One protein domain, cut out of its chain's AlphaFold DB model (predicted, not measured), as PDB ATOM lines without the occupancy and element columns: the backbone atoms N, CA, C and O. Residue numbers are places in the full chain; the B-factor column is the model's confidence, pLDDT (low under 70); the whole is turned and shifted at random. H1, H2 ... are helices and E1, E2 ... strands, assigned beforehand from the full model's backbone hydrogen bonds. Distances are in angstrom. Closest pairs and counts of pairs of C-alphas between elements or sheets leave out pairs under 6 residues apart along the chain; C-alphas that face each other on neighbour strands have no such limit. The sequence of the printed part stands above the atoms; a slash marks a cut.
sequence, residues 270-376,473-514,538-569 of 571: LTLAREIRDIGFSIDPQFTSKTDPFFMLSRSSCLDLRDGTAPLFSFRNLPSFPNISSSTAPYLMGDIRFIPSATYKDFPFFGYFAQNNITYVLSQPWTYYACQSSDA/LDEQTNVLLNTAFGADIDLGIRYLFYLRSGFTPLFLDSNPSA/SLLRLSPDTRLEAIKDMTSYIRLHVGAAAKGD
ATOM      1  N   LEU A 270     535.310 317.789 566.560       88.06
ATOM      2  CA  LEU A 270     535.569 318.624 565.380       88.06
ATOM      3  C   LEU A 270     535.158 317.958 564.070       88.06
ATOM      4  O   LEU A 270     534.766 318.650 563.133       88.06
ATOM      5  N   THR A 271     535.255 316.634 563.985       88.81
ATOM      6  CA  THR A 271     534.800 315.892 562.806       88.81
ATOM      7  C   THR A 271     533.286 315.992 562.683       88.81
ATOM      8  O   THR A 271     532.799 316.368 561.620       88.81
ATOM      9  N   LEU A 272     532.559 315.757 563.781       87.44
ATOM     10  CA  LEU A 272     531.110 315.932 563.821       87.44
ATOM     11  C   LEU A 272     530.722 317.382 563.512       87.44
ATOM     12  O   LEU A 272     529.883 317.609 562.653       87.44
ATOM     13  N   ALA A 273     531.373 318.373 564.126       89.81
ATOM     14  CA  ALA A 273     531.083 319.784 563.870       89.81
ATOM     15  C   ALA A 273     531.268 320.173 562.396       89.81
ATOM     16  O   ALA A 273     530.472 320.938 561.850       89.81
ATOM     17  N   ARG A 274     532.289 319.628 561.721       90.31
ATOM     18  CA  ARG A 274     532.484 319.813 560.274       90.31
ATOM     19  C   ARG A 274     531.373 319.156 559.462       90.31
ATOM     20  O   ARG A 274     530.855 319.807 558.562       90.31
ATOM     21  N   GLU A 275     530.979 317.930 559.808       89.44
ATOM     22  CA  GLU A 275     529.860 317.227 559.167       89.44
ATOM     23  C   GLU A 275     528.547 318.013 559.317       89.44
ATOM     24  O   GLU A 275     527.868 318.279 558.327       89.44
ATOM     25  N   ILE A 276     528.222 318.465 560.533       89.31
ATOM     26  CA  ILE A 276     527.013 319.251 560.810       89.31
ATOM     27  C   ILE A 276     527.047 320.599 560.093       89.31
ATOM     28  O   ILE A 276     526.032 321.017 559.534       89.31
ATOM     29  N   ARG A 277     528.208 321.258 560.035       89.50
ATOM     30  CA  ARG A 277     528.382 322.469 559.230       89.50
ATOM     31  C   ARG A 277     528.090 322.182 557.760       89.50
ATOM     32  O   ARG A 277     527.321 322.915 557.152       89.50
ATOM     33  N   ASP A 278     528.650 321.120 557.187       88.75
ATOM     34  CA  ASP A 278     528.415 320.771 555.784       88.75
ATOM     35  C   ASP A 278     526.941 320.470 555.484       88.75
ATOM     36  O   ASP A 278     526.431 320.935 554.462       88.75
ATOM     37  N   ILE A 279     526.247 319.786 556.399       88.31
ATOM     38  CA  ILE A 279     524.792 319.602 556.341       88.31
ATOM     39  C   ILE A 279     524.091 320.966 556.360       88.31
ATOM     40  O   ILE A 279     523.320 321.247 555.444       88.31
ATOM     41  N   GLY A 280     524.405 321.838 557.324       85.56
ATOM     42  CA  GLY A 280     523.840 323.188 557.443       85.56
ATOM     43  C   GLY A 280     523.968 324.006 556.155       85.56
ATOM     44  O   GLY A 280     522.974 324.515 555.648       85.56
ATOM     45  N   PHE A 281     525.157 324.033 555.551       83.31
ATOM     46  CA  PHE A 281     525.396 324.712 554.269       83.31
ATOM     47  C   PHE A 281     524.603 324.128 553.094       83.31
ATOM     48  O   PHE A 281     524.359 324.829 552.115       83.31
ATOM     49  N   SER A 282     524.255 322.840 553.141       83.56
ATOM     50  CA  SER A 282     523.495 322.194 552.066       83.56
ATOM     51  C   SER A 282     521.989 322.473 552.138       83.56
ATOM     52  O   SER A 282     521.308 322.406 551.115       83.56
ATOM     53  N   ILE A 283     521.474 322.797 553.329       82.75
ATOM     54  CA  ILE A 283     520.033 322.924 553.598       82.75
ATOM     55  C   ILE A 283     519.587 324.367 553.841       82.75
ATOM     56  O   ILE A 283     518.438 324.695 553.540       82.75
ATOM     57  N   ASP A 284     520.472 325.217 554.361       75.75
ATOM     58  CA  ASP A 284     520.186 326.599 554.725       75.75
ATOM     59  C   ASP A 284     521.167 327.553 554.010       75.75
ATOM     60  O   ASP A 284     522.362 327.577 554.325       75.75
ATOM     61  N   PRO A 285     520.690 328.358 553.038       69.44
ATOM     62  CA  PRO A 285     521.538 329.292 552.300       69.44
ATOM     63  C   PRO A 285     522.048 330.457 553.162       69.44
ATOM     64  O   PRO A 285     522.857 331.250 552.685       69.44
ATOM     65  N   GLN A 286     521.581 330.597 554.408       75.00
ATOM     66  CA  GLN A 286     521.991 331.671 555.308       75.00
ATOM     67  C   GLN A 286     523.356 331.435 555.966       75.00
ATOM     68  O   GLN A 286     523.921 332.361 556.554       75.00
ATOM     69  N   PHE A 287     523.928 330.234 555.860       74.56
ATOM     70  CA  PHE A 287     525.298 329.994 556.303       74.56
ATOM     71  C   PHE A 287     526.308 330.716 555.402       74.56
ATOM     72  O   PHE A 287     526.339 330.535 554.186       74.56
ATOM     73  N   THR A 288     527.160 331.546 556.006       61.62
ATOM     74  CA  THR A 288     527.958 332.546 555.278       61.62
ATOM     75  C   THR A 288     529.348 332.092 554.869       61.62
ATOM     76  O   THR A 288     529.876 332.566 553.867       61.62
ATOM     77  N   SER A 289     529.979 331.215 555.651       71.56
ATOM     78  CA  SER A 289     531.374 330.819 555.446       71.56
ATOM     79  C   SER A 289     531.681 329.415 555.971       71.56
ATOM     80  O   SER A 289     531.596 329.144 557.169       71.56
ATOM     81  N   LYS A 290     532.076 328.502 555.073       79.00
ATOM     82  CA  LYS A 290     532.607 327.178 555.461       79.00
ATOM     83  C   LYS A 290     534.005 327.267 556.072       79.00
ATOM     84  O   LYS A 290     534.504 326.283 556.615       79.00
ATOM     85  N   THR A 291     534.653 328.420 555.938       79.69
ATOM     86  CA  THR A 291     536.044 328.649 556.332       79.69
ATOM     87  C   THR A 291     536.180 329.362 557.669       79.69
ATOM     88  O   THR A 291     537.285 329.417 558.201       79.69
ATOM     89  N   ASP A 292     535.086 329.882 558.230       85.75
ATOM     90  CA  ASP A 292     535.121 330.509 559.550       85.75
ATOM     91  C   ASP A 292     535.458 329.464 560.627       85.75
ATOM     92  O   ASP A 292     535.037 328.298 560.514       85.75
ATOM     93  N   PRO A 293     536.228 329.856 561.661       92.12
ATOM     94  CA  PRO A 293     536.524 328.959 562.763       92.12
ATOM     95  C   PRO A 293     535.245 328.626 563.527       92.12
ATOM     96  O   PRO A 293     534.266 329.379 563.519       92.12
ATOM     97  N   PHE A 294     535.273 327.502 564.233       93.88
ATOM     98  CA  PHE A 294     534.270 327.232 565.249       93.88
ATOM     99  C   PHE A 294     534.558 328.068 566.497       93.88
ATOM    100  O   PHE A 294     535.705 328.190 566.921       93.88
ATOM    101  N   PHE A 295     533.514 328.617 567.100       94.06
ATOM    102  CA  PHE A 295     533.587 329.328 568.369       94.06
ATOM    103  C   PHE A 295     533.227 328.361 569.488       94.06
ATOM    104  O   PHE A 295     532.191 327.701 569.420       94.06
ATOM    105  N   MET A 296     534.095 328.246 570.488       93.44
ATOM    106  CA  MET A 296     533.947 327.295 571.583       93.44
ATOM    107  C   MET A 296     533.726 328.026 572.902       93.44
ATOM    108  O   MET A 296     534.619 328.735 573.374       93.44
ATOM    109  N   LEU A 297     532.562 327.805 573.514       91.38
ATOM    110  CA  LEU A 297     532.299 328.264 574.878       91.38
ATOM    111  C   LEU A 297     532.895 327.284 575.883       91.38
ATOM    112  O   LEU A 297     532.791 326.073 575.698       91.38
ATOM    113  N   SER A 298     533.469 327.801 576.970       89.12
ATOM    114  CA  SER A 298     533.943 326.949 578.067       89.12
ATOM    115  C   SER A 298     532.784 326.193 578.719       89.12
ATOM    116  O   SER A 298     532.877 325.002 579.005       89.12
ATOM    117  N   ARG A 299     531.656 326.880 578.903       86.31
ATOM    118  CA  ARG A 299     530.387 326.321 579.361       86.31
ATOM    119  C   ARG A 299     529.251 327.040 578.653       86.31
ATOM    120  O   ARG A 299     529.317 328.247 578.453       86.31
ATOM    121  N   SER A 300     528.198 326.305 578.324       87.06
ATOM    122  CA  SER A 300     526.953 326.887 577.830       87.06
ATOM    123  C   SER A 300     525.916 326.915 578.945       87.06
ATOM    124  O   SER A 300     525.799 325.986 579.746       87.06
ATOM    125  N   SER A 301     525.144 327.994 578.986       84.00
ATOM    126  CA  SER A 301     523.976 328.139 579.854       84.00
ATOM    127  C   SER A 301     522.820 327.249 579.385       84.00
ATOM    128  O   SER A 301     521.952 326.897 580.182       84.00
ATOM    129  N   CYS A 302     522.839 326.852 578.109       81.56
ATOM    130  CA  CYS A 302     521.757 326.149 577.426       81.56
ATOM    131  C   CYS A 302     522.075 324.722 576.972       81.56
ATOM    132  O   CYS A 302     521.180 323.996 576.533       81.56
ATOM    133  N   LEU A 303     523.328 324.291 577.069       80.31
ATOM    134  CA  LEU A 303     523.754 322.978 576.609       80.31
ATOM    135  C   LEU A 303     524.533 322.276 577.709       80.31
ATOM    136  O   LEU A 303     525.689 322.594 577.968       80.31
ATOM    137  N   ASP A 304     523.899 321.266 578.294       69.81
ATOM    138  CA  ASP A 304     524.598 320.198 578.993       69.81
ATOM    139  C   ASP A 304     524.946 319.118 577.961       69.81
ATOM    140  O   ASP A 304     524.083 318.360 577.497       69.81
ATOM    141  N   LEU A 305     526.180 319.151 577.456       64.38
ATOM    142  CA  LEU A 305     526.632 318.171 576.479       64.38
ATOM    143  C   LEU A 305     526.987 316.878 577.210       64.38
ATOM    144  O   LEU A 305     527.838 316.870 578.102       64.38
ATOM    145  N   ARG A 306     526.341 315.774 576.794       53.56
ATOM    146  CA  ARG A 306     526.727 314.419 577.204       53.56
ATOM    147  C   ARG A 306     528.243 314.305 576.979       53.56
ATOM    148  O   ARG A 306     528.724 314.658 575.906       53.56
ATOM    149  N   ASP A 307     528.971 313.909 578.018       52.38
ATOM    150  CA  ASP A 307     530.429 313.702 578.043       52.38
ATOM    151  C   ASP A 307     531.315 314.922 578.389       52.38
ATOM    152  O   ASP A 307     532.529 314.866 578.203       52.38
ATOM    153  N   GLY A 308     530.759 316.009 578.947       53.53
ATOM    154  CA  GLY A 308     531.573 317.119 579.486       53.53
ATOM    155  C   GLY A 308     532.344 317.892 578.411       53.53
ATOM    156  O   GLY A 308     533.417 318.440 578.660       53.53
ATOM    157  N   THR A 309     531.806 317.887 577.196       65.00
ATOM    158  CA  THR A 309     532.433 318.438 575.997       65.00
ATOM    159  C   THR A 309     532.041 319.904 575.819       65.00
ATOM    160  O   THR A 309     530.935 320.304 576.181       65.00
ATOM    161  N   ALA A 310     532.944 320.730 575.289       75.94
ATOM    162  CA  ALA A 310     532.646 322.135 575.031       75.94
ATOM    163  C   ALA A 310     531.794 322.296 573.753       75.94
ATOM    164  O   ALA A 310     532.129 321.703 572.720       75.94
ATOM    165  N   PRO A 311     530.709 323.092 573.774       87.19
ATOM    166  CA  PRO A 311     529.873 323.298 572.600       87.19
ATOM    167  C   PRO A 311     530.584 324.159 571.555       87.19
ATOM    168  O   PRO A 311     531.144 325.213 571.862       87.19
ATOM    169  N   LEU A 312     530.528 323.695 570.307       90.50
ATOM    170  CA  LEU A 312     531.087 324.370 569.141       90.50
ATOM    171  C   LEU A 312     529.980 325.076 568.367       90.50
ATOM    172  O   LEU A 312     528.929 324.493 568.113       90.50
ATOM    173  N   PHE A 313     530.239 326.305 567.939       92.00
ATOM    174  CA  PHE A 313     529.290 327.129 567.201       92.00
ATOM    175  C   PHE A 313     529.907 327.658 565.909       92.00
ATOM    176  O   PHE A 313     531.113 327.870 565.810       92.00
ATOM    177  N   SER A 314     529.064 327.908 564.916       91.44
ATOM    178  CA  SER A 314     529.382 328.772 563.773       91.44
ATOM    179  C   SER A 314     528.365 329.908 563.716       91.44
ATOM    180  O   SER A 314     527.493 329.966 564.573       91.44
ATOM    181  N   PHE A 315     528.446 330.797 562.731       88.56
ATOM    182  CA  PHE A 315     527.474 331.873 562.540       88.56
ATOM    183  C   PHE A 315     526.707 331.693 561.231       88.56
ATOM    184  O   PHE A 315     527.268 331.288 560.213       88.56
ATOM    185  N   ARG A 316     525.418 332.029 561.267       85.88
ATOM    186  CA  ARG A 316     524.553 332.179 560.093       85.88
ATOM    187  C   ARG A 316     524.054 333.615 560.013       85.88
ATOM    188  O   ARG A 316     523.948 334.289 561.039       85.88
ATOM    189  N   ASN A 317     523.721 334.072 558.815       84.00
ATOM    190  CA  ASN A 317     522.946 335.292 558.650       84.00
ATOM    191  C   ASN A 317     521.512 335.059 559.122       84.00
ATOM    192  O   ASN A 317     520.956 333.985 558.933       84.00
ATOM    193  N   LEU A 318     520.907 336.072 559.720       78.12
ATOM    194  CA  LEU A 318     519.468 336.118 559.919       78.12
ATOM    195  C   LEU A 318     518.819 336.863 558.741       78.12
ATOM    196  O   LEU A 318     519.479 337.712 558.123       78.12
ATOM    197  N   PRO A 319     517.539 336.580 558.428       76.00
ATOM    198  CA  PRO A 319     516.740 337.447 557.566       76.00
ATOM    199  C   PRO A 319     516.811 338.911 558.031       76.00
ATOM    200  O   PRO A 319     517.044 339.180 559.206       76.00
ATOM    201  N   SER A 320     516.626 339.868 557.128       71.00
ATOM    202  CA  SER A 320     516.441 341.279 557.498       71.00
ATOM    203  C   SER A 320     514.980 341.548 557.859       71.00
ATOM    204  O   SER A 320     514.103 340.992 557.208       71.00
ATOM    205  N   PHE A 321     514.725 342.450 558.807       67.25
ATOM    206  CA  PHE A 321     513.416 343.107 558.945       67.25
ATOM    207  C   PHE A 321     513.443 344.472 558.242       67.25
ATOM    208  O   PHE A 321     514.527 345.023 558.008       67.25
ATOM    209  N   PRO A 322     512.279 345.073 557.941       61.34
ATOM    210  CA  PRO A 322     512.212 346.483 557.579       61.34
ATOM    211  C   PRO A 322     513.003 347.341 558.582       61.34
ATOM    212  O   PRO A 322     512.824 347.225 559.790       61.34
ATOM    213  N   ASN A 323     513.909 348.187 558.084       63.19
ATOM    214  CA  ASN A 323     514.788 349.070 558.875       63.19
ATOM    215  C   ASN A 323     515.866 348.379 559.734       63.19
ATOM    216  O   ASN A 323     516.630 349.055 560.418       63.19
ATOM    217  N   ILE A 324     515.995 347.055 559.654       67.88
ATOM    218  CA  ILE A 324     517.043 346.288 560.326       67.88
ATOM    219  C   ILE A 324     517.865 345.541 559.269       67.88
ATOM    220  O   ILE A 324     517.419 344.570 558.657       67.88
ATOM    221  N   SER A 325     519.109 345.986 559.062       66.31
ATOM    222  CA  SER A 325     520.080 345.274 558.221       66.31
ATOM    223  C   SER A 325     520.277 343.833 558.707       66.31
ATOM    224  O   SER A 325     520.230 343.605 559.915       66.31
ATOM    225  N   SER A 326     520.608 342.906 557.801       65.75
ATOM    226  CA  SER A 326     520.922 341.506 558.133       65.75
ATOM    227  C   SER A 326     521.822 341.392 559.370       65.75
ATOM    228  O   SER A 326     522.919 341.961 559.398       65.75
ATOM    229  N   SER A 327     521.352 340.657 560.374       75.19
ATOM    230  CA  SER A 327     522.128 340.305 561.562       75.19
ATOM    231  C   SER A 327     522.734 338.913 561.392       75.19
ATOM    232  O   SER A 327     522.541 338.248 560.374       75.19
ATOM    233  N   THR A 328     523.476 338.453 562.387       81.44
ATOM    234  CA  THR A 328     523.969 337.081 562.441       81.44
ATOM    235  C   THR A 328     523.664 336.464 563.786       81.44
ATOM    236  O   THR A 328     523.852 337.123 564.806       81.44
ATOM    237  N   ALA A 329     523.311 335.189 563.773       83.69
ATOM    238  CA  ALA A 329     523.112 334.382 564.965       83.69
ATOM    239  C   ALA A 329     524.121 333.240 564.979       83.69
ATOM    240  O   ALA A 329     524.436 332.694 563.910       83.69
ATOM    241  N   PRO A 330     524.635 332.840 566.147       88.31
ATOM    242  CA  PRO A 330     525.396 331.623 566.216       88.31
ATOM    243  C   PRO A 330     524.465 330.411 566.070       88.31
ATOM    244  O   PRO A 330     523.267 330.443 566.342       88.31
ATOM    245  N   TYR A 331     525.036 329.322 565.585       87.50
ATOM    246  CA  TYR A 331     524.366 328.065 565.315       87.50
ATOM    247  C   TYR A 331     525.205 326.940 565.900       87.50
ATOM    248  O   TYR A 331     526.409 326.859 565.643       87.50
ATOM    249  N   LEU A 332     524.568 326.073 566.682       88.50
ATOM    250  CA  LEU A 332     525.226 324.943 567.325       88.50
ATOM    251  C   LEU A 332     525.730 323.940 566.275       88.50
ATOM    252  O   LEU A 332     524.946 323.341 565.545       88.50
ATOM    253  N   MET A 333     527.040 323.712 566.259       88.56
ATOM    254  CA  MET A 333     527.744 322.711 565.446       88.56
ATOM    255  C   MET A 333     528.008 321.439 566.259       88.56
ATOM    256  O   MET A 333     529.068 320.825 566.181       88.56
ATOM    257  N   GLY A 334     527.038 321.084 567.096       85.00
ATOM    258  CA  GLY A 334     527.006 319.855 567.874       85.00
ATOM    259  C   GLY A 334     526.029 318.853 567.274       85.00
ATOM    260  O   GLY A 334     525.416 319.093 566.237       85.00
ATOM    261  N   ASP A 335     525.869 317.723 567.952       85.19
ATOM    262  CA  ASP A 335     524.957 316.671 567.521       85.19
ATOM    263  C   ASP A 335     523.509 317.180 567.377       85.19
ATOM    264  O   ASP A 335     522.948 317.762 568.314       85.19
ATOM    265  N   ILE A 336     522.906 316.972 566.200       88.56
ATOM    266  CA  ILE A 336     521.562 317.477 565.898       88.56
ATOM    267  C   ILE A 336     520.535 316.670 566.693       88.56
ATOM    268  O   ILE A 336     520.588 315.440 566.738       88.56
ATOM    269  N   ARG A 337     519.577 317.373 567.301       89.38
ATOM    270  CA  ARG A 337     518.495 316.784 568.092       89.38
ATOM    271  C   ARG A 337     517.211 316.756 567.276       89.38
ATOM    272  O   ARG A 337     516.804 317.774 566.717       89.38
ATOM    273  N   PHE A 338     516.548 315.612 567.282       92.25
ATOM    274  CA  PHE A 338     515.259 315.398 566.641       92.25
ATOM    275  C   PHE A 338     514.231 314.877 567.637       92.25
ATOM    276  O   PHE A 338     514.579 314.186 568.591       92.25
ATOM    277  N   ILE A 339     512.960 315.169 567.383       93.06
ATOM    278  CA  ILE A 339     511.819 314.575 568.079       93.06
ATOM    279  C   ILE A 339     511.048 313.720 567.060       93.06
ATOM    280  O   ILE A 339     510.624 314.259 566.033       93.06
ATOM    281  N   PRO A 340     510.865 312.406 567.297       93.44
ATOM    282  CA  PRO A 340     510.082 311.548 566.408       93.44
ATOM    283  C   PRO A 340     508.605 311.960 566.408       93.44
ATOM    284  O   PRO A 340     507.908 311.785 567.410       93.44
ATOM    285  N   SER A 341     508.108 312.497 565.295       94.25
ATOM    286  CA  SER A 341     506.763 313.091 565.219       94.25
ATOM    287  C   SER A 341     505.657 312.083 565.542       94.25
ATOM    288  O   SER A 341     504.739 312.390 566.298       94.25
ATOM    289  N   ALA A 342     505.777 310.851 565.039       92.62
ATOM    290  CA  ALA A 342     504.784 309.795 565.216       92.62
ATOM    291  C   ALA A 342     504.591 309.391 566.688       92.62
ATOM    292  O   ALA A 342     503.467 309.090 567.095       92.62
ATOM    293  N   THR A 343     505.663 309.420 567.487       94.06
ATOM    294  CA  THR A 343     505.626 309.108 568.926       94.06
ATOM    295  C   THR A 343     504.849 310.161 569.712       94.06
ATOM    296  O   THR A 343     504.189 309.831 570.694       94.06
ATOM    297  N   TYR A 344     504.897 311.417 569.267       91.62
ATOM    298  CA  TYR A 344     504.299 312.563 569.953       91.62
ATOM    299  C   TYR A 344     503.123 313.171 569.182       91.62
ATOM    300  O   TYR A 344     502.737 314.301 569.455       91.62
ATOM    301  N   LYS A 345     502.523 312.431 568.243       91.44
ATOM    302  CA  LYS A 345     501.469 312.922 567.336       91.44
ATOM    303  C   LYS A 345     500.223 313.477 568.039       91.44
ATOM    304  O   LYS A 345     499.474 314.232 567.427       91.44
ATOM    305  N   ASP A 346     499.998 313.081 569.292       90.69
ATOM    306  CA  ASP A 346     498.872 313.545 570.108       90.69
ATOM    307  C   ASP A 346     499.074 314.994 570.593       90.69
ATOM    308  O   ASP A 346     498.116 315.661 570.975       90.69
ATOM    309  N   PHE A 347     500.308 315.507 570.545       87.94
ATOM    310  CA  PHE A 347     500.592 316.930 570.690       87.94
ATOM    311  C   PHE A 347     500.390 317.620 569.333       87.94
ATOM    312  O   PHE A 347     501.074 317.244 568.375       87.94
ATOM    313  N   PRO A 348     499.527 318.648 569.226       87.06
ATOM    314  CA  PRO A 348     499.112 319.182 567.929       87.06
ATOM    315  C   PRO A 348     500.256 319.627 567.007       87.06
ATOM    316  O   PRO A 348     500.265 319.280 565.825       87.06
ATOM    317  N   PHE A 349     501.285 320.280 567.559       87.75
ATOM    318  CA  PHE A 349     502.487 320.661 566.812       87.75
ATOM    319  C   PHE A 349     503.172 319.460 566.138       87.75
ATOM    320  O   PHE A 349     503.442 319.496 564.941       87.75
ATOM    321  N   PHE A 350     503.418 318.365 566.866       91.62
ATOM    322  CA  PHE A 350     504.046 317.162 566.300       91.62
ATOM    323  C   PHE A 350     503.075 316.354 565.427       91.62
ATOM    324  O   PHE A 350     503.505 315.736 564.452       91.62
ATOM    325  N   GLY A 351     501.775 316.412 565.724       91.50
ATOM    326  CA  GLY A 351     500.712 315.850 564.895       91.50
ATOM    327  C   GLY A 351     500.700 316.434 563.482       91.50
ATOM    328  O   GLY A 351     500.617 315.673 562.517       91.50
ATOM    329  N   TYR A 352     500.885 317.751 563.340       90.81
ATOM    330  CA  TYR A 352     501.024 318.413 562.038       90.81
ATOM    331  C   TYR A 352     502.190 317.836 561.219       90.81
ATOM    332  O   TYR A 352     502.016 317.475 560.053       90.81
ATOM    333  N   PHE A 353     503.375 317.687 561.819       92.56
ATOM    334  CA  PHE A 353     504.536 317.122 561.121       92.56
ATOM    335  C   PHE A 353     504.325 315.651 560.746       92.56
ATOM    336  O   PHE A 353     504.634 315.261 559.621       92.56
ATOM    337  N   ALA A 354     503.725 314.857 561.638       93.00
ATOM    338  CA  ALA A 354     503.398 313.460 561.358       93.00
ATOM    339  C   ALA A 354     502.426 313.322 560.169       93.00
ATOM    340  O   ALA A 354     502.630 312.477 559.301       93.00
ATOM    341  N   GLN A 355     501.403 314.180 560.084       92.38
ATOM    342  CA  GLN A 355     500.444 314.199 558.969       92.38
ATOM    343  C   GLN A 355     501.084 314.606 557.632       92.38
ATOM    344  O   GLN A 355     500.633 314.172 556.574       92.38
ATOM    345  N   ASN A 356     502.151 315.405 557.676       90.44
ATOM    346  CA  ASN A 356     502.895 315.862 556.502       90.44
ATOM    347  C   ASN A 356     504.091 314.958 556.144       90.44
ATOM    348  O   ASN A 356     504.960 315.369 555.377       90.44
ATOM    349  N   ASN A 357     504.126 313.721 556.657       92.44
ATOM    350  CA  ASN A 357     505.191 312.739 556.418       92.44
ATOM    351  C   ASN A 357     506.594 313.235 556.809       92.44
ATOM    352  O   ASN A 357     507.571 312.919 556.133       92.44
ATOM    353  N   ILE A 358     506.688 314.028 557.880       92.81
ATOM    354  CA  ILE A 358     507.962 314.421 558.486       92.81
ATOM    355  C   ILE A 358     508.170 313.530 559.705       92.81
ATOM    356  O   ILE A 358     507.458 313.668 560.701       92.81
ATOM    357  N   THR A 359     509.122 312.606 559.623       93.50
ATOM    358  CA  THR A 359     509.415 311.599 560.654       93.50
ATOM    359  C   THR A 359     510.162 312.220 561.837       93.50
ATOM    360  O   THR A 359     509.841 311.943 562.997       93.50
ATOM    361  N   TYR A 360     511.122 313.104 561.559       93.62
ATOM    362  CA  TYR A 360     512.001 313.725 562.549       93.62
ATOM    363  C   TYR A 360     511.855 315.250 562.569       93.62
ATOM    364  O   TYR A 360     512.313 315.953 561.671       93.62
ATOM    365  N   VAL A 361     511.263 315.790 563.635       93.12
ATOM    366  CA  VAL A 361     511.141 317.245 563.828       93.12
ATOM    367  C   VAL A 361     512.417 317.784 564.462       93.12
ATOM    368  O   VAL A 361     512.849 317.285 565.502       93.12
ATOM    369  N   LEU A 362     513.027 318.800 563.846       91.62
ATOM    370  CA  LEU A 362     514.231 319.444 564.370       91.62
ATOM    371  C   LEU A 362     513.943 320.094 565.731       91.62
ATOM    372  O   LEU A 362     512.998 320.863 565.876       91.62
ATOM    373  N   SER A 363     514.796 319.822 566.715       88.94
ATOM    374  CA  SER A 363     514.764 320.462 568.027       88.94
ATOM    375  C   SER A 363     515.972 321.377 568.178       88.94
ATOM    376  O   SER A 363     517.116 320.918 568.184       88.94
ATOM    377  N   GLN A 364     515.723 322.681 568.303       85.12
ATOM    378  CA  GLN A 364     516.772 323.673 568.516       85.12
ATOM    379  C   GLN A 364     516.932 323.941 570.018       85.12
ATOM    380  O   GLN A 364     516.066 324.578 570.622       85.12
ATOM    381  N   PRO A 365     518.030 323.473 570.640       80.25
ATOM    382  CA  PRO A 365     518.190 323.494 572.094       80.25
ATOM    383  C   PRO A 365     518.422 324.881 572.693       80.25
ATOM    384  O   PRO A 365     518.442 325.037 573.910       80.25
ATOM    385  N   TRP A 366     518.629 325.869 571.831       80.81
ATOM    386  CA  TRP A 366     519.088 327.198 572.192       80.81
ATOM    387  C   TRP A 366     518.065 328.304 571.901       80.81
ATOM    388  O   TRP A 366     518.334 329.473 572.144       80.81
ATOM    389  N   THR A 367     516.874 327.934 571.421       84.94
ATOM    390  CA  THR A 367     515.752 328.878 571.305       84.94
ATOM    391  C   THR A 367     515.378 329.408 572.687       84.94
ATOM    392  O   THR A 367     515.444 328.678 573.680       84.94
ATOM    393  N   TYR A 368     514.958 330.669 572.763       87.88
ATOM    394  CA  TYR A 368     514.725 331.359 574.036       87.88
ATOM    395  C   TYR A 368     513.645 330.683 574.910       87.88
ATOM    396  O   TYR A 368     513.699 330.739 576.137       87.88
ATOM    397  N   TYR A 369     512.687 329.976 574.298       86.88
ATOM    398  CA  TYR A 369     511.673 329.191 575.011       86.88
ATOM    399  C   TYR A 369     512.138 327.766 575.374       86.88
ATOM    400  O   TYR A 369     511.564 327.145 576.270       86.88
ATOM    401  N   ALA A 370     513.194 327.241 574.739       86.69
ATOM    402  CA  ALA A 370     513.858 325.993 575.140       86.69
ATOM    403  C   ALA A 370     514.929 326.217 576.223       86.69
ATOM    404  O   ALA A 370     515.181 325.320 577.037       86.69
ATOM    405  N   CYS A 371     515.537 327.404 576.240       87.31
ATOM    406  CA  CYS A 371     516.501 327.849 577.232       87.31
ATOM    407  C   CYS A 371     516.346 329.349 577.513       87.31
ATOM    408  O   CYS A 371     516.700 330.186 576.691       87.31
ATOM    409  N   GLN A 372     515.910 329.681 578.726       86.50
ATOM    410  CA  GLN A 372     515.657 331.067 579.141       86.50
ATOM    411  C   GLN A 372     516.941 331.900 579.335       86.50
ATOM    412  O   GLN A 372     516.856 333.099 579.549       86.50
ATOM    413  N   SER A 373     518.124 331.287 579.282       85.75
ATOM    414  CA  SER A 373     519.420 331.968 579.446       85.75
ATOM    415  C   SER A 373     520.252 331.936 578.160       85.75
ATOM    416  O   SER A 373     521.482 331.914 578.215       85.75
ATOM    417  N   SER A 374     519.600 331.841 576.996       86.44
ATOM    418  CA  SER A 374     520.279 331.767 575.696       86.44
ATOM    419  C   SER A 374     521.070 333.030 575.360       86.44
ATOM    420  O   SER A 374     522.139 332.930 574.757       86.44
ATOM    421  N   ASP A 375     520.616 334.192 575.827       87.81
ATOM    422  CA  ASP A 375     521.283 335.487 575.676       87.81
ATOM    423  C   ASP A 375     522.670 335.537 576.321       87.81
ATOM    424  O   ASP A 375     523.577 336.164 575.772       87.81
ATOM    425  N   ALA A 376     522.865 334.822 577.434       88.75
ATOM    426  CA  ALA A 376     524.166 334.731 578.088       88.75
ATOM    427  C   ALA A 376     525.230 334.143 577.152       88.75
ATOM    428  O   ALA A 376     526.340 334.670 577.048       88.75
ATOM    429  N   LEU A 473     511.244 337.392 565.414       89.31
ATOM    430  CA  LEU A 473     511.249 336.518 564.243       89.31
ATOM    431  C   LEU A 473     510.553 335.187 564.509       89.31
ATOM    432  O   LEU A 473     509.705 334.777 563.711       89.31
ATOM    433  N   ASP A 474     510.887 334.531 565.615       90.94
ATOM    434  CA  ASP A 474     510.297 333.257 565.999       90.94
ATOM    435  C   ASP A 474     508.787 333.420 566.166       90.94
ATOM    436  O   ASP A 474     508.015 332.689 565.551       90.94
ATOM    437  N   GLU A 475     508.330 334.418 566.923       93.94
ATOM    438  CA  GLU A 475     506.905 334.574 567.215       93.94
ATOM    439  C   GLU A 475     506.073 335.003 566.003       93.94
ATOM    440  O   GLU A 475     504.983 334.463 565.797       93.94
ATOM    441  N   GLN A 476     506.587 335.885 565.141       92.12
ATOM    442  CA  GLN A 476     505.928 336.188 563.865       92.12
ATOM    443  C   GLN A 476     505.849 334.945 562.971       92.12
ATOM    444  O   GLN A 476     504.800 334.660 562.385       92.12
ATOM    445  N   THR A 477     506.928 334.159 562.916       89.94
ATOM    446  CA  THR A 477     506.957 332.886 562.190       89.94
ATOM    447  C   THR A 477     505.910 331.923 562.747       89.94
ATOM    448  O   THR A 477     505.165 331.327 561.975       89.94
ATOM    449  N   ASN A 478     505.771 331.817 564.068       91.88
ATOM    450  CA  ASN A 478     504.785 330.940 564.701       91.88
ATOM    451  C   ASN A 478     503.341 331.370 564.422       91.88
ATOM    452  O   ASN A 478     502.497 330.516 564.146       91.88
ATOM    453  N   VAL A 479     503.051 332.674 564.411       92.94
ATOM    454  CA  VAL A 479     501.738 333.190 563.987       92.94
ATOM    455  C   VAL A 479     501.437 332.785 562.541       92.94
ATOM    456  O   VAL A 479     500.328 332.339 562.246       92.94
ATOM    457  N   LEU A 480     502.411 332.900 561.635       90.81
ATOM    458  CA  LEU A 480     502.242 332.514 560.231       90.81
ATOM    459  C   LEU A 480     502.080 331.005 560.056       90.81
ATOM    460  O   LEU A 480     501.214 330.569 559.302       90.81
ATOM    461  N   LEU A 481     502.871 330.203 560.763       89.12
ATOM    462  CA  LEU A 481     502.740 328.748 560.762       89.12
ATOM    463  C   LEU A 481     501.344 328.320 561.222       89.12
ATOM    464  O   LEU A 481     500.733 327.462 560.586       89.12
ATOM    465  N   ASN A 482     500.808 328.973 562.251       90.06
ATOM    466  CA  ASN A 482     499.473 328.686 562.754       90.06
ATOM    467  C   ASN A 482     498.375 329.119 561.769       90.06
ATOM    468  O   ASN A 482     497.547 328.317 561.344       90.06
ATOM    469  N   THR A 483     498.424 330.366 561.303       88.81
ATOM    470  CA  THR A 483     497.344 330.959 560.494       88.81
ATOM    471  C   THR A 483     497.370 330.580 559.011       88.81
ATOM    472  O   THR A 483     496.310 330.423 558.407       88.81
ATOM    473  N   ALA A 484     498.551 330.441 558.403       86.12
ATOM    474  CA  ALA A 484     498.703 330.212 556.963       86.12
ATOM    475  C   ALA A 484     499.036 328.758 556.604       86.12
ATOM    476  O   ALA A 484     498.761 328.335 555.480       86.12
ATOM    477  N   PHE A 485     499.632 328.002 557.530       83.44
ATOM    478  CA  PHE A 485     500.053 326.617 557.289       83.44
ATOM    479  C   PHE A 485     499.299 325.593 558.146       83.44
ATOM    480  O   PHE A 485     499.403 324.402 557.871       83.44
ATOM    481  N   GLY A 486     498.506 326.027 559.132       84.50
ATOM    482  CA  GLY A 486     497.716 325.136 559.984       84.50
ATOM    483  C   GLY A 486     498.548 324.335 560.988       84.50
ATOM    484  O   GLY A 486     498.095 323.292 561.459       84.50
ATOM    485  N   ALA A 487     499.764 324.787 561.304       83.44
ATOM    486  CA  ALA A 487     500.544 324.219 562.395       83.44
ATOM    487  C   ALA A 487     499.938 324.692 563.725       83.44
ATOM    488  O   ALA A 487     500.075 325.857 564.085       83.44
ATOM    489  N   ASP A 488     499.261 323.803 564.450       85.44
ATOM    490  CA  ASP A 488     498.572 324.119 565.709       85.44
ATOM    491  C   ASP A 488     499.577 324.374 566.852       85.44
ATOM    492  O   ASP A 488     499.894 323.507 567.672       85.44
ATOM    493  N   ILE A 489     500.176 325.565 566.827       88.94
ATOM    494  CA  ILE A 489     501.127 326.069 567.816       88.94
ATOM    495  C   ILE A 489     500.335 326.773 568.916       88.94
ATOM    496  O   ILE A 489     499.570 327.694 568.635       88.94
ATOM    497  N   ASP A 490     500.564 326.399 570.176       89.44
ATOM    498  CA  ASP A 490     499.924 327.077 571.304       89.44
ATOM    499  C   ASP A 490     500.433 328.524 571.417       89.44
ATOM    500  O   ASP A 490     501.583 328.784 571.778       89.44
ATOM    501  N   LEU A 491     499.560 329.468 571.063       93.44
ATOM    502  CA  LEU A 491     499.752 330.915 571.199       93.44
ATOM    503  C   LEU A 491     498.761 331.508 572.212       93.44
ATOM    504  O   LEU A 491     498.500 332.712 572.209       93.44
ATOM    505  N   GLY A 492     498.176 330.669 573.071       94.38
ATOM    506  CA  GLY A 492     497.299 331.113 574.142       94.38
ATOM    507  C   GLY A 492     498.068 331.898 575.202       94.38
ATOM    508  O   GLY A 492     499.238 331.631 575.483       94.38
ATOM    509  N   ILE A 493     497.390 332.850 575.845       95.75
ATOM    510  CA  ILE A 493     498.003 333.775 576.806       95.75
ATOM    511  C   ILE A 493     498.844 333.086 577.889       95.75
ATOM    512  O   ILE A 493     499.927 333.562 578.231       95.75
ATOM    513  N   ARG A 494     498.386 331.933 578.396       93.50
ATOM    514  CA  ARG A 494     499.124 331.141 579.388       93.50
ATOM    515  C   ARG A 494     500.488 330.744 578.850       93.50
ATOM    516  O   ARG A 494     501.487 331.004 579.504       93.50
ATOM    517  N   TYR A 495     500.529 330.140 577.667       91.81
ATOM    518  CA  TYR A 495     501.767 329.663 577.062       91.81
ATOM    519  C   TYR A 495     502.692 330.828 576.675       91.81
ATOM    520  O   TYR A 495     503.901 330.761 576.913       91.81
ATOM    521  N   LEU A 496     502.117 331.940 576.193       95.75
ATOM    522  CA  LEU A 496     502.859 333.167 575.895       95.75
ATOM    523  C   LEU A 496     503.590 333.712 577.122       95.75
ATOM    524  O   LEU A 496     504.807 333.853 577.090       95.75
ATOM    525  N   PHE A 497     502.890 333.971 578.227       95.56
ATOM    526  CA  PHE A 497     503.530 334.532 579.421       95.56
ATOM    527  C   PHE A 497     504.473 333.542 580.113       95.56
ATOM    528  O   PHE A 497     505.494 333.959 580.661       95.56
ATOM    529  N   TYR A 498     504.156 332.246 580.079       90.62
ATOM    530  CA  TYR A 498     504.910 331.223 580.800       90.62
ATOM    531  C   TYR A 498     506.209 330.806 580.104       90.62
ATOM    532  O   TYR A 498     507.211 330.593 580.782       90.62
ATOM    533  N   LEU A 499     506.198 330.663 578.774       88.81
ATOM    534  CA  LEU A 499     507.324 330.100 578.017       88.81
ATOM    535  C   LEU A 499     507.795 330.969 576.854       88.81
ATOM    536  O   LEU A 499     509.001 331.026 576.610       88.81
ATOM    537  N   ARG A 500     506.878 331.636 576.140       92.75
ATOM    538  CA  ARG A 500     507.203 332.376 574.905       92.75
ATOM    539  C   ARG A 500     507.414 333.881 575.095       92.75
ATOM    540  O   ARG A 500     507.556 334.597 574.108       92.75
ATOM    541  N   SER A 501     507.469 334.368 576.329       94.69
ATOM    542  CA  SER A 501     507.615 335.798 576.619       94.69
ATOM    543  C   SER A 501     509.031 336.314 576.397       94.69
ATOM    544  O   SER A 501     509.206 337.504 576.157       94.69
ATOM    545  N   GLY A 502     510.040 335.443 576.510       94.38
ATOM    546  CA  GLY A 502     511.443 335.850 576.429       94.38
ATOM    547  C   GLY A 502     511.800 336.920 577.462       94.38
ATOM    548  O   GLY A 502     512.672 337.746 577.219       94.38
ATOM    549  N   PHE A 503     511.109 336.958 578.606       95.69
ATOM    550  CA  PHE A 503     511.282 338.050 579.561       95.69
ATOM    551  C   PHE A 503     512.712 338.107 580.115       95.69
ATOM    552  O   PHE A 503     513.213 339.194 580.368       95.69
ATOM    553  N   THR A 504     513.388 336.968 580.268       93.50
ATOM    554  CA  THR A 504     514.759 336.911 580.782       93.50
ATOM    555  C   THR A 504     515.746 337.681 579.895       93.50
ATOM    556  O   THR A 504     516.307 338.663 580.388       93.50
ATOM    557  N   PRO A 505     515.910 337.384 578.588       93.06
ATOM    558  CA  PRO A 505     516.791 338.180 577.743       93.06
ATOM    559  C   PRO A 505     516.284 339.615 577.526       93.06
ATOM    560  O   PRO A 505     517.090 340.538 577.440       93.06
ATOM    561  N   LEU A 506     514.965 339.848 577.483       95.62
ATOM    562  CA  LEU A 506     514.405 341.191 577.260       95.62
ATOM    563  C   LEU A 506     514.545 342.127 578.474       95.62
ATOM    564  O   LEU A 506     514.550 343.344 578.304       95.62
ATOM    565  N   PHE A 507     514.689 341.582 579.683       95.38
ATOM    566  CA  PHE A 507     515.086 342.328 580.883       95.38
ATOM    567  C   PHE A 507     516.598 342.261 581.147       95.38
ATOM    568  O   PHE A 507     517.045 342.612 582.234       95.38
ATOM    569  N   LEU A 508     517.394 341.871 580.145       93.69
ATOM    570  CA  LEU A 508     518.856 341.845 580.208       93.69
ATOM    571  C   LEU A 508     519.398 341.011 581.384       93.69
ATOM    572  O   LEU A 508     520.395 341.393 581.992       93.69
ATOM    573  N   ASP A 509     518.756 339.878 581.693       92.56
ATOM    574  CA  ASP A 509     519.133 338.976 582.793       92.56
ATOM    575  C   ASP A 509     520.629 338.649 582.800       92.56
ATOM    576  O   ASP A 509     521.300 338.713 583.829       92.56
ATOM    577  N   SER A 510     521.188 338.349 581.627       90.62
ATOM    578  CA  SER A 510     522.593 337.972 581.516       90.62
ATOM    579  C   SER A 510     523.584 339.139 581.573       90.62
ATOM    580  O   SER A 510     524.788 338.864 581.580       90.62
ATOM    581  N   ASN A 511     523.120 340.398 581.627       93.69
ATOM    582  CA  ASN A 511     523.947 341.606 581.624       93.69
ATOM    583  C   ASN A 511     524.164 342.152 583.049       93.69
ATOM    584  O   ASN A 511     523.311 342.871 583.584       93.69
ATOM    585  N   PRO A 512     525.357 341.951 583.647       92.00
ATOM    586  CA  PRO A 512     525.616 342.371 585.019       92.00
ATOM    587  C   PRO A 512     525.567 343.884 585.242       92.00
ATOM    588  O   PRO A 512     525.446 344.324 586.382       92.00
ATOM    589  N   SER A 513     525.673 344.700 584.189       93.50
ATOM    590  CA  SER A 513     525.534 346.154 584.321       93.50
ATOM    591  C   SER A 513     524.073 346.603 584.451       93.50
ATOM    592  O   SER A 513     523.829 347.710 584.932       93.50
ATOM    593  N   ALA A 514     523.108 345.763 584.053       92.50
ATOM    594  CA  ALA A 514     521.672 346.039 584.115       92.50
ATOM    595  C   ALA A 514     520.994 345.407 585.342       92.50
ATOM    596  O   ALA A 514     520.156 346.049 585.979       92.50
ATOM    597  N   SER A 538     523.862 311.634 565.572       82.88
ATOM    598  CA  SER A 538     524.980 310.718 565.743       82.88
ATOM    599  C   SER A 538     524.557 309.329 566.215       82.88
ATOM    600  O   SER A 538     525.353 308.417 566.040       82.88
ATOM    601  N   LEU A 539     523.347 309.138 566.761       81.56
ATOM    602  CA  LEU A 539     522.806 307.847 567.207       81.56
ATOM    603  C   LEU A 539     521.928 307.159 566.156       81.56
ATOM    604  O   LEU A 539     521.700 305.955 566.259       81.56
ATOM    605  N   LEU A 540     521.538 307.850 565.082       80.25
ATOM    606  CA  LEU A 540     520.855 307.261 563.920       80.25
ATOM    607  C   LEU A 540     521.791 306.339 563.093       80.25
ATOM    608  O   LEU A 540     521.604 306.147 561.895       80.25
ATOM    609  N   ARG A 541     522.850 305.773 563.699       54.97
ATOM    610  CA  ARG A 541     523.940 305.025 563.033       54.97
ATOM    611  C   ARG A 541     523.535 303.683 562.439       54.97
ATOM    612  O   ARG A 541     524.338 303.108 561.716       54.97
ATOM    613  N   LEU A 542     522.351 303.173 562.755       56.28
ATOM    614  CA  LEU A 542     521.979 301.805 562.404       56.28
ATOM    615  C   LEU A 542     521.407 301.667 560.981       56.28
ATOM    616  O   LEU A 542     521.214 300.544 560.530       56.28
ATOM    617  N   SER A 543     521.199 302.771 560.250       74.19
ATOM    618  CA  SER A 543     520.855 302.744 558.823       74.19
ATOM    619  C   SER A 543     521.216 304.071 558.124       74.19
ATOM    620  O   SER A 543     520.752 305.128 558.562       74.19
ATOM    621  N   PRO A 544     522.017 304.057 557.036       80.50
ATOM    622  CA  PRO A 544     522.253 305.233 556.193       80.50
ATOM    623  C   PRO A 544     520.963 305.885 555.678       80.50
ATOM    624  O   PRO A 544     520.887 307.112 555.614       80.50
ATOM    625  N   ASP A 545     519.937 305.083 555.389       84.06
ATOM    626  CA  ASP A 545     518.650 305.571 554.883       84.06
ATOM    627  C   ASP A 545     517.934 306.432 555.930       84.06
ATOM    628  O   ASP A 545     517.438 307.510 555.615       84.06
ATOM    629  N   THR A 546     517.976 306.026 557.204       84.69
ATOM    630  CA  THR A 546     517.384 306.796 558.310       84.69
ATOM    631  C   THR A 546     518.081 308.143 558.510       84.69
ATOM    632  O   THR A 546     517.430 309.137 558.824       84.69
ATOM    633  N   ARG A 547     519.404 308.216 558.298       83.56
ATOM    634  CA  ARG A 547     520.128 309.498 558.353       83.56
ATOM    635  C   ARG A 547     519.747 310.421 557.202       83.56
ATOM    636  O   ARG A 547     519.543 311.611 557.429       83.56
ATOM    637  N   LEU A 548     519.648 309.886 555.984       86.75
ATOM    638  CA  LEU A 548     519.216 310.657 554.815       86.75
ATOM    639  C   LEU A 548     517.784 311.172 554.986       86.75
ATOM    640  O   LEU A 548     517.502 312.320 554.644       86.75
ATOM    641  N   GLU A 549     516.901 310.360 555.565       90.31
ATOM    642  CA  GLU A 549     515.537 310.767 555.890       90.31
ATOM    643  C   GLU A 549     515.506 311.890 556.934       90.31
ATOM    644  O   GLU A 549     514.871 312.913 556.695       90.31
ATOM    645  N   ALA A 550     516.284 311.794 558.018       90.19
ATOM    646  CA  ALA A 550     516.386 312.870 559.007       90.19
ATOM    647  C   ALA A 550     516.905 314.193 558.405       90.19
ATOM    648  O   ALA A 550     516.411 315.267 558.745       90.19
ATOM    649  N   ILE A 551     517.867 314.142 557.474       90.50
ATOM    650  CA  ILE A 551     518.364 315.338 556.765       90.50
ATOM    651  C   ILE A 551     517.285 315.919 555.834       90.50
ATOM    652  O   ILE A 551     517.109 317.141 555.759       90.50
ATOM    653  N   LYS A 552     516.530 315.067 555.133       91.94
ATOM    654  CA  LYS A 552     515.399 315.487 554.290       91.94
ATOM    655  C   LYS A 552     514.296 316.150 555.125       91.94
ATOM    656  O   LYS A 552     513.770 317.195 554.729       91.94
ATOM    657  N   ASP A 553     513.981 315.585 556.282       93.38
ATOM    658  CA  ASP A 553     513.001 316.125 557.224       93.38
ATOM    659  C   ASP A 553     513.460 317.459 557.811       93.38
ATOM    660  O   ASP A 553     512.704 318.431 557.803       93.38
ATOM    661  N   MET A 554     514.731 317.556 558.211       91.88
ATOM    662  CA  MET A 554     515.353 318.809 558.647       91.88
ATOM    663  C   MET A 554     515.260 319.892 557.566       91.88
ATOM    664  O   MET A 554     514.906 321.033 557.860       91.88
ATOM    665  N   THR A 555     515.526 319.538 556.305       90.06
ATOM    666  CA  THR A 555     515.393 320.458 555.166       90.06
ATOM    667  C   THR A 555     513.955 320.954 555.025       90.06
ATOM    668  O   THR A 555     513.722 322.144 554.812       90.06
ATOM    669  N   SER A 556     512.981 320.052 555.155       89.88
ATOM    670  CA  SER A 556     511.554 320.377 555.056       89.88
ATOM    671  C   SER A 556     511.109 321.286 556.204       89.88
ATOM    672  O   SER A 556     510.445 322.295 555.967       89.88
ATOM    673  N   TYR A 557     511.555 320.989 557.428       89.50
ATOM    674  CA  TYR A 557     511.336 321.818 558.610       89.50
ATOM    675  C   TYR A 557     511.904 323.230 558.426       89.50
ATOM    676  O   TYR A 557     511.179 324.210 558.600       89.50
ATOM    677  N   ILE A 558     513.179 323.352 558.034       86.88
ATOM    678  CA  ILE A 558     513.841 324.653 557.859       86.88
ATOM    679  C   ILE A 558     513.161 325.455 556.753       86.88
ATOM    680  O   ILE A 558     512.848 326.621 556.963       86.88
ATOM    681  N   ARG A 559     512.860 324.846 555.600       83.56
ATOM    682  CA  ARG A 559     512.169 325.540 554.501       83.56
ATOM    683  C   ARG A 559     510.785 326.036 554.893       83.56
ATOM    684  O   ARG A 559     510.392 327.102 554.433       83.56
ATOM    685  N   LEU A 560     510.056 325.290 555.724       84.62
ATOM    686  CA  LEU A 560     508.761 325.727 556.235       84.62
ATOM    687  C   LEU A 560     508.910 326.983 557.108       84.62
ATOM    688  O   LEU A 560     508.209 327.963 556.876       84.62
ATOM    689  N   HIS A 561     509.857 326.984 558.050       85.44
ATOM    690  CA  HIS A 561     510.074 328.111 558.966       85.44
ATOM    691  C   HIS A 561     510.680 329.328 558.253       85.44
ATOM    692  O   HIS A 561     510.168 330.433 558.384       85.44
ATOM    693  N   VAL A 562     511.709 329.131 557.424       76.12
ATOM    694  CA  VAL A 562     512.321 330.199 556.614       76.12
ATOM    695  C   VAL A 562     511.330 330.733 555.579       76.12
ATOM    696  O   VAL A 562     511.257 331.937 555.357       76.12
ATOM    697  N   GLY A 563     510.541 329.861 554.950       69.12
ATOM    698  CA  GLY A 563     509.504 330.257 554.000       69.12
ATOM    699  C   GLY A 563     508.365 331.034 554.659       69.12
ATOM    700  O   GLY A 563     507.853 331.975 554.056       69.12
ATOM    701  N   ALA A 564     507.987 330.681 555.889       70.00
ATOM    702  CA  ALA A 564     507.053 331.463 556.691       70.00
ATOM    703  C   ALA A 564     507.652 332.833 557.043       70.00
ATOM    704  O   ALA A 564     507.024 333.840 556.734       70.00
ATOM    705  N   ALA A 565     508.888 332.885 557.546       63.03
ATOM    706  CA  ALA A 565     509.593 334.138 557.822       63.03
ATOM    707  C   ALA A 565     509.688 335.055 556.585       63.03
ATOM    708  O   ALA A 565     509.379 336.237 556.670       63.03
ATOM    709  N   ALA A 566     510.022 334.509 555.410       64.19
ATOM    710  CA  ALA A 566     510.129 335.272 554.163       64.19
ATOM    711  C   ALA A 566     508.769 335.717 553.587       64.19
ATOM    712  O   ALA A 566     508.687 336.740 552.915       64.19
ATOM    713  N   LYS A 567     507.687 334.960 553.825       59.97
ATOM    714  CA  LYS A 567     506.316 335.401 553.502       59.97
ATOM    715  C   LYS A 567     505.796 336.450 554.486       59.97
ATOM    716  O   LYS A 567     504.864 337.169 554.137       59.97
ATOM    717  N   GLY A 568     506.378 336.501 555.683       50.38
ATOM    718  CA  GLY A 568     506.098 337.458 556.748       50.38
ATOM    719  C   GLY A 568     506.577 338.883 556.487       50.38
ATOM    720  O   GLY A 568     506.165 339.762 557.234       50.38
ATOM    721  N   ASP A 569     507.322 339.138 555.400       42.16
ATOM    722  CA  ASP A 569     507.543 340.476 554.808       42.16
ATOM    723  C   ASP A 569     506.228 341.050 554.214       42.16
ATOM    724  O   ASP A 569     506.138 341.502 553.065       42.16
TER     725      ASP A 569
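AT A GLANCE: This is residues 270 to 376, 473 to 514 and 538 to 569 of the 571 residues of an uncharacterized protein of Candidatus Kaiserbacteria bacterium RIFCSPHIGHO2_02_FULL_55_20 (UniProt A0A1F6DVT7). What is the main picture? A small three-stranded sheet, E1 E2 E3, has H1 over one face at one end of the domain, and H2, H3 and H4 lie at the other end. Between them the long helix H7 runs across, with the two-stranded sheet E4 E5 packed on it through E5, while H5 and H6 lie at the rim. What is it made of? The printed part has 181 residues with seven named helices and five named strands, in the order H1 E1 E2 E3 E4 H2 H3 E5 H4 H5 H6 H7; both sheets are antiparallel and the class is mixed. It is compact, with a radius of gyration of the C-alphas of 16.9 A, and spans 50 by 39 by 32 A.

IN THESE COORDINATES: Where are the strands? E1 is residues 294 to 296, E2 312 to 317, 17.2 A long, E3 328 to 332, E4 337 to 340 and E5 360 to 363. Where are the helices? H1, residues 270 to 283, is 20.0 A long and begins at C-alpha 270, (535.569, 318.624, 565.380). H2 is 341 to 344, H3 348 to 355, H4 473 to 485, 16.5 A long, H5 493 to 500 and H6 503 to 506. H7, residues 544 to 567, is 34.2 A long and ends at C-alpha 567, (506.316, 335.401, 553.502).

HOW THE PARTS SIT: How is the larger sheet built? E1 E2 E3 is a meander, each strand the antiparallel neighbour of the one before; N 295 and O 313 are 2.8 A apart, N 314 and O 331 2.9 A. H1 is on one face, making two layers, helix and sheet, at a height over the sheet of 9.8 A; their closest C-alphas include Ala 273 and Leu 312, 7.0 A apart. What meets H7? With residues 551 to 558 alone it only just touches H1, with 3 pairs of C-alphas within 8 A, the closest Ile 283 and Thr 555, 5.5 A. With residues 561 to 565 alone it touches H4, about perpendicular at 84 degrees, the closest C-alphas being Thr 477 and Ala 565, 5.3 A. The closest C-alphas of E5 and H7 are Tyr 360 and Ala 550, 5.7 A. What of the rest? In antiparallel E4 and E5, N 339 and O 361 are 2.8 A apart, and H2 touches H3, closest at C-alphas Ser 341 and Phe 350, 5.0 A. H5 and H6 touch no helix. Every O i to N i+4 pair is within hydrogen-bond range in H1, H4, H5 and H7, and 3 of 4 in H3; H2 and H6 are too short for one.

THE WHOLE: How large is it? The two C-alphas farthest apart, Ser 513 and Asp 545, are 50.6 A apart. Where is the chain cut? Residues 377 to 472 and 515 to 537 are not printed, with C-alpha gaps of 19.0 A and 40.0 A. Which link is long, and where is confidence low? The link E1 to E2 is long, with 15 residues. The mean pLDDT of the printed part is 84.7, and 22 residues are under 70, among them 304 to 309, 321 to 326 and 565 to 569.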